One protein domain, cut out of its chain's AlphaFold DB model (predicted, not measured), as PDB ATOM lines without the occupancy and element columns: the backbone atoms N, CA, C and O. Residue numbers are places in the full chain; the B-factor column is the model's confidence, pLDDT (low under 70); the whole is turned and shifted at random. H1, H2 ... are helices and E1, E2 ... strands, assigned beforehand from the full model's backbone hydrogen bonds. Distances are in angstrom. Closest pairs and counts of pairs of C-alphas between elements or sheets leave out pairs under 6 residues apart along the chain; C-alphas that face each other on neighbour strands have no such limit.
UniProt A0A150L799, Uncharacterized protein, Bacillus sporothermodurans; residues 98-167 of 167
ATOM      1  N   LYS A  98    -452.551 325.548  82.667       86.44
ATOM      2  CA  LYS A  98    -453.785 326.245  82.292       86.44
ATOM      3  C   LYS A  98    -453.534 327.747  82.288       86.44
ATOM      4  O   LYS A  98    -452.934 328.270  83.222       86.44
ATOM      5  N   GLY A  99    -454.019 328.424  81.257       87.62
ATOM      6  CA  GLY A  99    -453.892 329.867  81.100       87.62
ATOM      7  C   GLY A  99    -454.698 330.371  79.902       87.62
ATOM      8  O   GLY A  99    -455.195 329.555  79.121       87.62
ATOM      9  N   PRO A 100    -454.863 331.696  79.763       89.94
ATOM     10  CA  PRO A 100    -455.423 332.282  78.552       89.94
ATOM     11  C   PRO A 100    -454.528 331.939  77.358       89.94
ATOM     12  O   PRO A 100    -453.305 331.945  77.464       89.94
ATOM     13  N   GLY A 101    -455.138 331.626  76.218       90.69
ATOM     14  CA  GLY A 101    -454.400 331.191  75.042       90.69
ATOM     15  C   GLY A 101    -455.263 331.162  73.794       90.69
ATOM     16  O   GLY A 101    -456.419 331.585  73.799       90.69
ATOM     17  N   LEU A 102    -454.676 330.653  72.718       91.25
ATOM     18  CA  LEU A 102    -455.294 330.552  71.404       91.25
ATOM     19  C   LEU A 102    -455.075 329.149  70.832       91.25
ATOM     20  O   LEU A 102    -454.080 328.496  71.138       91.25
ATOM     21  N   VAL A 103    -456.014 328.691  70.006       92.88
ATOM     22  CA  VAL A 103    -455.925 327.403  69.304       92.88
ATOM     23  C   VAL A 103    -455.759 327.687  67.817       92.88
ATOM     24  O   VAL A 103    -456.645 328.273  67.196       92.88
ATOM     25  N   ILE A 104    -454.625 327.277  67.246       92.38
ATOM     26  CA  ILE A 104    -454.344 327.401  65.809       92.38
ATOM     27  C   ILE A 104    -454.571 326.045  65.160       92.38
ATOM     28  O   ILE A 104    -453.932 325.064  65.525       92.38
ATOM     29  N   THR A 105    -455.459 325.998  64.169       91.56
ATOM     30  CA  THR A 105    -455.638 324.813  63.324       91.56
ATOM     31  C   THR A 105    -454.930 325.045  61.997       91.56
ATOM     32  O   THR A 105    -455.263 325.982  61.274       91.56
ATOM     33  N   VAL A 106    -453.951 324.199  61.678       87.56
ATOM     34  CA  VAL A 106    -453.229 324.233  60.402       87.56
ATOM     35  C   VAL A 106    -453.723 323.076  59.547       87.56
ATOM     36  O   VAL A 106    -453.636 321.920  59.946       87.56
ATOM     37  N   SER A 107    -454.244 323.387  58.365       82.81
ATOM     38  CA  SER A 107    -454.725 322.393  57.408       82.81
ATOM     39  C   SER A 107    -454.152 322.659  56.027       82.81
ATOM     40  O   SER A 107    -453.987 323.809  55.624       82.81
ATOM     41  N   ILE A 108    -453.904 321.590  55.282       77.62
ATOM     42  CA  ILE A 108    -453.517 321.669  53.876       77.62
ATOM     43  C   ILE A 108    -454.684 322.117  52.988       77.62
ATOM     44  O   ILE A 108    -455.844 321.776  53.234       77.62
ATOM     45  N   LEU A 109    -454.362 322.875  51.937       73.25
ATOM     46  CA  LEU A 109    -455.318 323.265  50.902       73.25
ATOM     47  C   LEU A 109    -455.780 322.027  50.125       73.25
ATOM     48  O   LEU A 109    -454.975 321.259  49.595       73.25
ATOM     49  N   LYS A 110    -457.100 321.827  50.084       64.50
ATOM     50  CA  LYS A 110    -457.732 320.632  49.512       64.50
ATOM     51  C   LYS A 110    -457.722 320.614  47.983       64.50
ATOM     52  O   LYS A 110    -457.949 319.545  47.421       64.50
ATOM     53  N   GLU A 111    -457.431 321.725  47.298       60.03
ATOM     54  CA  GLU A 111    -457.397 321.741  45.828       60.03
ATOM     55  C   GLU A 111    -456.341 320.780  45.245       60.03
ATOM     56  O   GLU A 111    -456.556 320.222  44.172       60.03
ATOM     57  N   ALA A 112    -455.252 320.489  45.971       54.00
ATOM     58  CA  ALA A 112    -454.242 319.506  45.556       54.00
ATOM     59  C   ALA A 112    -454.710 318.039  45.690       54.00
ATOM     60  O   ALA A 112    -454.230 317.166  44.967       54.00
ATOM     61  N   LEU A 113    -455.679 317.763  46.575       54.44
ATOM     62  CA  LEU A 113    -456.230 316.420  46.810       54.44
ATOM     63  C   LEU A 113    -457.054 315.917  45.608       54.44
ATOM     64  O   LEU A 113    -457.116 314.717  45.351       54.44
ATOM     65  N   LEU A 114    -457.672 316.839  44.861       55.09
ATOM     66  CA  LEU A 114    -458.518 316.551  43.695       55.09
ATOM     67  C   LEU A 114    -457.718 316.116  42.455       55.09
ATOM     68  O   LEU A 114    -458.293 315.574  41.516       55.09
ATOM     69  N   LEU A 115    -456.397 316.322  42.459       63.22
ATOM     70  CA  LEU A 115    -455.487 315.990  41.355       63.22
ATOM     71  C   LEU A 115    -454.818 314.610  41.511       63.22
ATOM     72  O   LEU A 115    -453.899 314.287  40.761       63.22
ATOM     73  N   GLY A 116    -455.242 313.799  42.489       57.47
ATOM     74  CA  GLY A 116    -454.677 312.465  42.733       57.47
ATOM     75  C   GLY A 116    -453.239 312.477  43.264       57.47
ATOM     76  O   GLY A 116    -452.559 311.453  43.221       57.47
ATOM     77  N   GLN A 117    -452.760 313.625  43.751       59.59
ATOM     78  CA  GLN A 117    -451.440 313.741  44.366       59.59
ATOM     79  C   GLN A 117    -451.457 313.167  45.791       59.59
ATOM     80  O   GLN A 117    -452.475 313.274  46.482       59.59
ATOM     81  N   PRO A 118    -450.350 312.554  46.255       58.38
ATOM     82  CA  PRO A 118    -450.255 312.075  47.628       58.38
ATOM     83  C   PRO A 118    -450.521 313.226  48.601       58.38
ATOM     84  O   PRO A 118    -450.046 314.344  48.400       58.38
ATOM     85  N   VAL A 119    -451.301 312.945  49.647       58.81
ATOM     86  CA  VAL A 119    -451.625 313.905  50.708       58.81
ATOM     87  C   VAL A 119    -450.315 314.371  51.341       58.81
ATOM     88  O   VAL A 119    -449.682 313.614  52.074       58.81
ATOM     89  N   ALA A 120    -449.882 315.590  51.019       67.25
ATOM     90  CA  ALA A 120    -448.705 316.178  51.636       67.25
ATOM     91  C   ALA A 120    -449.047 316.523  53.086       67.25
ATOM     92  O   ALA A 120    -450.023 317.226  53.337       67.25
ATOM     93  N   ASP A 121    -448.276 316.013  54.041       76.75
ATOM     94  CA  ASP A 121    -448.404 316.423  55.436       76.75
ATOM     95  C   ASP A 121    -447.932 317.880  55.611       76.75
ATOM     96  O   ASP A 121    -447.227 318.437  54.758       76.75
ATOM     97  N   VAL A 122    -448.311 318.531  56.712       84.81
ATOM     98  CA  VAL A 122    -447.857 319.895  57.016       84.81
ATOM     99  C   VAL A 122    -446.338 319.888  57.117       84.81
ATOM    100  O   VAL A 122    -445.795 319.260  58.013       84.81
ATOM    101  N   SER A 123    -445.636 320.605  56.234       89.00
ATOM    102  CA  SER A 123    -444.167 320.576  56.201       89.00
ATOM    103  C   SER A 123    -443.540 320.889  57.576       89.00
ATOM    104  O   SER A 123    -443.851 321.940  58.155       89.00
ATOM    105  N   PRO A 124    -442.570 320.082  58.063       91.50
ATOM    106  CA  PRO A 124    -441.870 320.348  59.323       91.50
ATOM    107  C   PRO A 124    -441.181 321.717  59.332       91.50
ATOM    108  O   PRO A 124    -441.007 322.336  60.379       91.50
ATOM    109  N   MET A 125    -440.758 322.198  58.158       91.50
ATOM    110  CA  MET A 125    -440.119 323.503  58.007       91.50
ATOM    111  C   MET A 125    -441.100 324.647  58.285       91.50
ATOM    112  O   MET A 125    -440.748 325.587  58.996       91.50
ATOM    113  N   LEU A 126    -442.325 324.555  57.760       91.56
ATOM    114  CA  LEU A 126    -443.363 325.561  57.989       91.56
ATOM    115  C   LEU A 126    -443.821 325.556  59.448       91.56
ATOM    116  O   LEU A 126    -443.963 326.621  60.041       91.56
ATOM    117  N   LEU A 127    -443.966 324.369  60.045       93.00
ATOM    118  CA  LEU A 127    -444.330 324.238  61.453       93.00
ATOM    119  C   LEU A 127    -443.266 324.853  62.376       93.00
ATOM    120  O   LEU A 127    -443.601 325.622  63.271       93.00
ATOM    121  N   LYS A 128    -441.976 324.601  62.109       93.94
ATOM    122  CA  LYS A 128    -440.872 325.252  62.837       93.94
ATOM    123  C   LYS A 128    -440.890 326.772  62.693       93.94
ATOM    124  O   LYS A 128    -440.641 327.475  63.664       93.94
ATOM    125  N   ARG A 129    -441.198 327.286  61.499       94.81
ATOM    126  CA  ARG A 129    -441.316 328.732  61.277       94.81
ATOM    127  C   ARG A 129    -442.455 329.335  62.098       94.81
ATOM    128  O   ARG A 129    -442.223 330.323  62.779       94.81
ATOM    129  N   LEU A 130    -443.630 328.706  62.094       94.31
ATOM    130  CA  LEU A 130    -444.769 329.144  62.903       94.31
ATOM    131  C   LEU A 130    -444.416 329.187  64.394       94.31
ATOM    132  O   LEU A 130    -444.685 330.177  65.061       94.31
ATOM    133  N   VAL A 131    -443.778 328.133  64.909       95.12
ATOM    134  CA  VAL A 131    -443.317 328.080  66.304       95.12
ATOM    135  C   VAL A 131    -442.358 329.228  66.623       95.12
ATOM    136  O   VAL A 131    -442.493 329.866  67.663       95.12
ATOM    137  N   ASN A 132    -441.414 329.519  65.729       94.69
ATOM    138  CA  ASN A 132    -440.484 330.628  65.915       94.69
ATOM    139  C   ASN A 132    -441.200 331.980  65.940       94.69
ATOM    140  O   ASN A 132    -440.881 332.807  66.788       94.69
ATOM    141  N   ASP A 133    -442.175 332.184  65.055       95.75
ATOM    142  CA  ASP A 133    -442.973 333.408  65.041       95.75
ATOM    143  C   ASP A 133    -443.746 333.550  66.365       95.75
ATOM    144  O   ASP A 133    -443.700 334.604  66.993       95.75
ATOM    145  N   LEU A 134    -444.376 332.479  66.860       95.00
ATOM    146  CA  LEU A 134    -445.064 332.485  68.158       95.00
ATOM    147  C   LEU A 134    -444.116 332.826  69.317       95.00
ATOM    148  O   LEU A 134    -444.450 333.667  70.151       95.00
ATOM    149  N   ASN A 135    -442.923 332.227  69.348       93.81
ATOM    150  CA  ASN A 135    -441.904 332.540  70.351       93.81
ATOM    151  C   ASN A 135    -441.447 334.006  70.262       93.81
ATOM    152  O   ASN A 135    -441.279 334.660  71.287       93.81
ATOM    153  N   MET A 136    -441.289 334.545  69.048       95.94
ATOM    154  CA  MET A 136    -440.923 335.947  68.825       95.94
ATOM    155  C   MET A 136    -441.985 336.914  69.366       95.94
ATOM    156  O   MET A 136    -441.636 337.971  69.886       95.94
ATOM    157  N   TYR A 137    -443.265 336.545  69.286       94.81
ATOM    158  CA  TYR A 137    -444.377 337.324  69.841       94.81
ATOM    159  C   TYR A 137    -444.665 337.037  71.327       94.81
ATOM    160  O   TYR A 137    -445.669 337.515  71.853       94.81
ATOM    161  N   GLY A 138    -443.787 336.303  72.020       91.81
ATOM    162  CA  GLY A 138    -443.872 336.104  73.469       91.81
ATOM    163  C   GLY A 138    -444.807 334.977  73.905       91.81
ATOM    164  O   GLY A 138    -445.388 335.048  74.984       91.81
ATOM    165  N   ALA A 139    -444.988 333.939  73.085       92.06
ATOM    166  CA  ALA A 139    -445.692 332.741  73.531       92.06
ATOM    167  C   ALA A 139    -444.909 332.032  74.655       92.06
ATOM    168  O   ALA A 139    -443.833 331.489  74.418       92.06
ATOM    169  N   ASP A 140    -445.475 331.994  75.864       89.94
ATOM    170  CA  ASP A 140    -444.837 331.355  77.026       89.94
ATOM    171  C   ASP A 140    -444.835 329.822  76.946       89.94
ATOM    172  O   ASP A 140    -443.909 329.161  77.414       89.94
ATOM    173  N   GLN A 141    -445.925 329.241  76.440       91.44
ATOM    174  CA  GLN A 141    -446.164 327.799  76.435       91.44
ATOM    175  C   GLN A 141    -446.872 327.399  75.142       91.44
ATOM    176  O   GLN A 141    -447.969 327.873  74.856       91.44
ATOM    177  N   ILE A 142    -446.275 326.477  74.386       93.25
ATOM    178  CA  ILE A 142    -446.828 325.976  73.121       93.25
ATOM    179  C   ILE A 142    -447.089 324.476  73.255       93.25
ATOM    180  O   ILE A 142    -446.324 323.755  73.899       93.25
ATOM    181  N   SER A 143    -448.189 324.004  72.675       92.38
ATOM    182  CA  SER A 143    -448.442 322.580  72.469       92.38
ATOM    183  C   SER A 143    -448.828 322.341  71.016       92.38
ATOM    184  O   SER A 143    -449.585 323.123  70.440       92.38
ATOM    185  N   ILE A 144    -448.269 321.288  70.428       92.31
ATOM    186  CA  ILE A 144    -448.528 320.872  69.052       92.31
ATOM    187  C   ILE A 144    -449.116 319.469  69.125       92.31
ATOM    188  O   ILE A 144    -448.447 318.560  69.597       92.31
ATOM    189  N   ASP A 145    -450.364 319.312  68.690       88.06
ATOM    190  CA  ASP A 145    -451.084 318.029  68.702       88.06
ATOM    191  C   ASP A 145    -451.056 317.299  70.065       88.06
ATOM    192  O   ASP A 145    -450.931 316.084  70.153       88.06
ATOM    193  N   GLY A 146    -451.132 318.064  71.162       87.06
ATOM    194  CA  GLY A 146    -451.088 317.540  72.533       87.06
ATOM    195  C   GLY A 146    -449.681 317.384  73.121       87.06
ATOM    196  O   GLY A 146    -449.546 317.300  74.339       87.06
ATOM    197  N   GLU A 147    -448.627 317.455  72.307       88.81
ATOM    198  CA  GLU A 147    -447.240 317.404  72.773       88.81
ATOM    199  C   GLU A 147    -446.770 318.787  73.236       88.81
ATOM    200  O   GLU A 147    -446.945 319.791  72.534       88.81
ATOM    201  N   ARG A 148    -446.180 318.877  74.435       91.19
ATOM    202  CA  ARG A 148    -445.597 320.126  74.951       91.19
ATOM    203  C   ARG A 148    -444.308 320.430  74.197       91.19
ATOM    204  O   ARG A 148    -443.380 319.628  74.197       91.19
ATOM    205  N   LEU A 149    -444.216 321.634  73.634       92.19
ATOM    206  CA  LEU A 149    -442.961 322.113  73.071       92.19
ATOM    207  C   LEU A 149    -441.994 322.482  74.207       92.19
ATOM    208  O   LEU A 149    -442.268 323.384  74.997       92.19
ATOM    209  N   ILE A 150    -440.859 321.794  74.252       91.19
ATOM    210  CA  ILE A 150    -439.705 322.083  75.117       91.19
ATOM    211  C   ILE A 150    -438.441 322.256  74.271       91.19
ATOM    212  O   ILE A 150    -438.414 321.881  73.099       91.19
ATOM    213  N   ASN A 151    -437.359 322.759  74.864       87.00
ATOM    214  CA  ASN A 151    -436.113 323.083  74.152       87.00
ATOM    215  C   ASN A 151    -435.482 321.890  73.412       87.00
ATOM    216  O   ASN A 151    -434.732 322.079  72.459       87.00
ATOM    217  N   THR A 152    -435.773 320.664  73.846       88.56
ATOM    218  CA  THR A 152    -435.283 319.421  73.237       88.56
ATOM    219  C   THR A 152    -436.262 318.810  72.231       88.56
ATOM    220  O   THR A 152    -435.999 317.725  71.716       88.56
ATOM    221  N   THR A 153    -437.382 319.480  71.936       90.69
ATOM    222  CA  THR A 153    -438.402 318.953  71.021       90.69
ATOM    223  C   THR A 153    -437.897 318.925  69.587       90.69
ATOM    224  O   THR A 153    -437.397 319.920  69.061       90.69
ATOM    225  N   VAL A 154    -438.073 317.783  68.925       91.31
ATOM    226  CA  VAL A 154    -437.652 317.581  67.537       91.31
ATOM    227  C   VAL A 154    -438.868 317.577  66.621       91.31
ATOM    228  O   VAL A 154    -439.747 316.734  66.763       91.31
ATOM    229  N   ILE A 155    -438.874 318.476  65.636       93.50
ATOM    230  CA  ILE A 155    -439.888 318.536  64.575       93.50
ATOM    231  C   ILE A 155    -439.219 318.167  63.248       93.50
ATOM    232  O   ILE A 155    -438.364 318.912  62.743       93.50
ATOM    233  N   ARG A 156    -439.578 317.007  62.686       91.19
ATOM    234  CA  ARG A 156    -438.953 316.461  61.468       91.19
ATOM    235  C   ARG A 156    -439.910 315.608  60.643       91.19
ATOM    236  O   ARG A 156    -440.947 315.184  61.135       91.19
ATOM    237  N   ASP A 157    -439.521 315.345  59.404       90.88
ATOM    238  CA  ASP A 157    -440.185 314.358  58.557       90.88
ATOM    239  C   ASP A 157    -439.685 312.949  58.913       90.88
ATOM    240  O   ASP A 157    -438.478 312.742  59.088       90.88
ATOM    241  N   ILE A 158    -440.606 311.994  59.041       87.69
ATOM    242  CA  ILE A 158    -440.319 310.560  59.095       87.69
ATOM    243  C   ILE A 158    -441.275 309.859  58.126       87.69
ATOM    244  O   ILE A 158    -442.482 309.803  58.364       87.69
ATOM    245  N   ASN A 159    -440.728 309.273  57.058       85.56
ATOM    246  CA  ASN A 159    -441.480 308.549  56.026       85.56
ATOM    247  C   ASN A 159    -442.588 309.388  55.350       85.56
ATOM    248  O   ASN A 159    -443.673 308.871  55.078       85.56
ATOM    249  N   GLY A 160    -442.328 310.672  55.085       82.69
ATOM    250  CA  GLY A 160    -443.271 311.572  54.414       82.69
ATOM    251  C   GLY A 160    -444.386 312.093  55.320       82.69
ATOM    252  O   GLY A 160    -445.400 312.580  54.823       82.69
ATOM    253  N   LYS A 161    -444.225 311.949  56.640       86.38
ATOM    254  CA  LYS A 161    -445.127 312.496  57.654       86.38
ATOM    255  C   LYS A 161    -444.356 313.370  58.619       86.38
ATOM    256  O   LYS A 161    -443.243 313.028  59.025       86.38
ATOM    257  N   THR A 162    -444.972 314.460  59.034       89.19
ATOM    258  CA  THR A 162    -444.404 315.336  60.048       89.19
ATOM    259  C   THR A 162    -444.619 314.727  61.414       89.19
ATOM    260  O   THR A 162    -445.711 314.283  61.755       89.19
ATOM    261  N   LYS A 163    -443.534 314.674  62.181       90.81
ATOM    262  CA  LYS A 163    -443.486 314.049  63.493       90.81
ATOM    263  C   LYS A 163    -442.915 315.004  64.528       90.81
ATOM    264  O   LYS A 163    -441.943 315.720  64.243       90.81
ATOM    265  N   ILE A 164    -443.482 314.963  65.730       91.25
ATOM    266  CA  ILE A 164    -443.035 315.718  66.904       91.25
ATOM    267  C   ILE A 164    -442.501 314.706  67.917       91.25
ATOM    268  O   ILE A 164    -443.208 313.798  68.329       91.25
ATOM    269  N   ASN A 165    -441.213 314.789  68.258       86.38
ATOM    270  CA  ASN A 165    -440.522 313.802  69.107       86.38
ATOM    271  C   ASN A 165    -440.617 312.342  68.612       86.38
ATOM    272  O   ASN A 165    -440.319 311.410  69.351       86.38
ATOM    273  N   GLY A 166    -440.958 312.138  67.334       79.81
ATOM    274  CA  GLY A 166    -441.165 310.816  66.735       79.81
ATOM    275  C   GLY A 166    -442.625 310.348  66.694       79.81
ATOM    276  O   GLY A 166    -442.876 309.305  66.089       79.81
ATOM    277  N   HIS A 167    -443.556 311.119  67.264       77.25
ATOM    278  CA  HIS A 167    -445.001 310.876  67.251       77.25
ATOM    279  C   HIS A 167    -445.694 311.557  66.084       77.25
ATOM    280  O   HIS A 167    -445.252 312.661  65.692       77.25
TER     281      HIS A 167
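Overview. This is residues 98 to 167 of the 167 residues of an uncharacterized protein of Bacillus sporothermodurans (UniProt A0A150L799). With little regular structure, residues 98 to 109 run along the length of an elongated shape to H1 at one end; the backbone then folds back to H2, whose beginning packs on a small antiparallel hairpin, E1 - E2. The 70 printed residues run H1, H2, E1, E2: two named helices and two named strands, mixed in class, with only 27 residues in them. The whole is only just loose, close to compact, with a radius of gyration of the C-alphas of 13.8 A, spanning 41 by 23 by 20 A.

Arrangement. H1, residues 110 to 115, is apart from H2, residues 124 to 136. The closest C-alphas of H2 and E1, residues 155 to 158, are Pro 124 and Arg 156, 5.3 A. E1 and E2, residues 161 to 164, form a hairpin, with N 158 and O 161 at 2.8 A, within hydrogen-bond range. Every O i to N i+4 pair is within range in H2, but 0 of 2 in H1, against 2 of 3 O i to N i+3 pairs.

Along the chain. H1 begins at C-alpha 110 (-457.732, 320.632, 49.512) and measures 9.7 A, H2 18.3 A, E1 9.7 A, and E2 10.0 A, ending at C-alpha 164 (-443.035, 315.718, 66.904).

Size, cuts and confidence. The C-alphas farthest apart, Lys 98 and Leu 115, are 42.2 A apart. The printed part has no cut; the link from H2 to E1 is long, and residues 110 to 120 have pLDDT under 70.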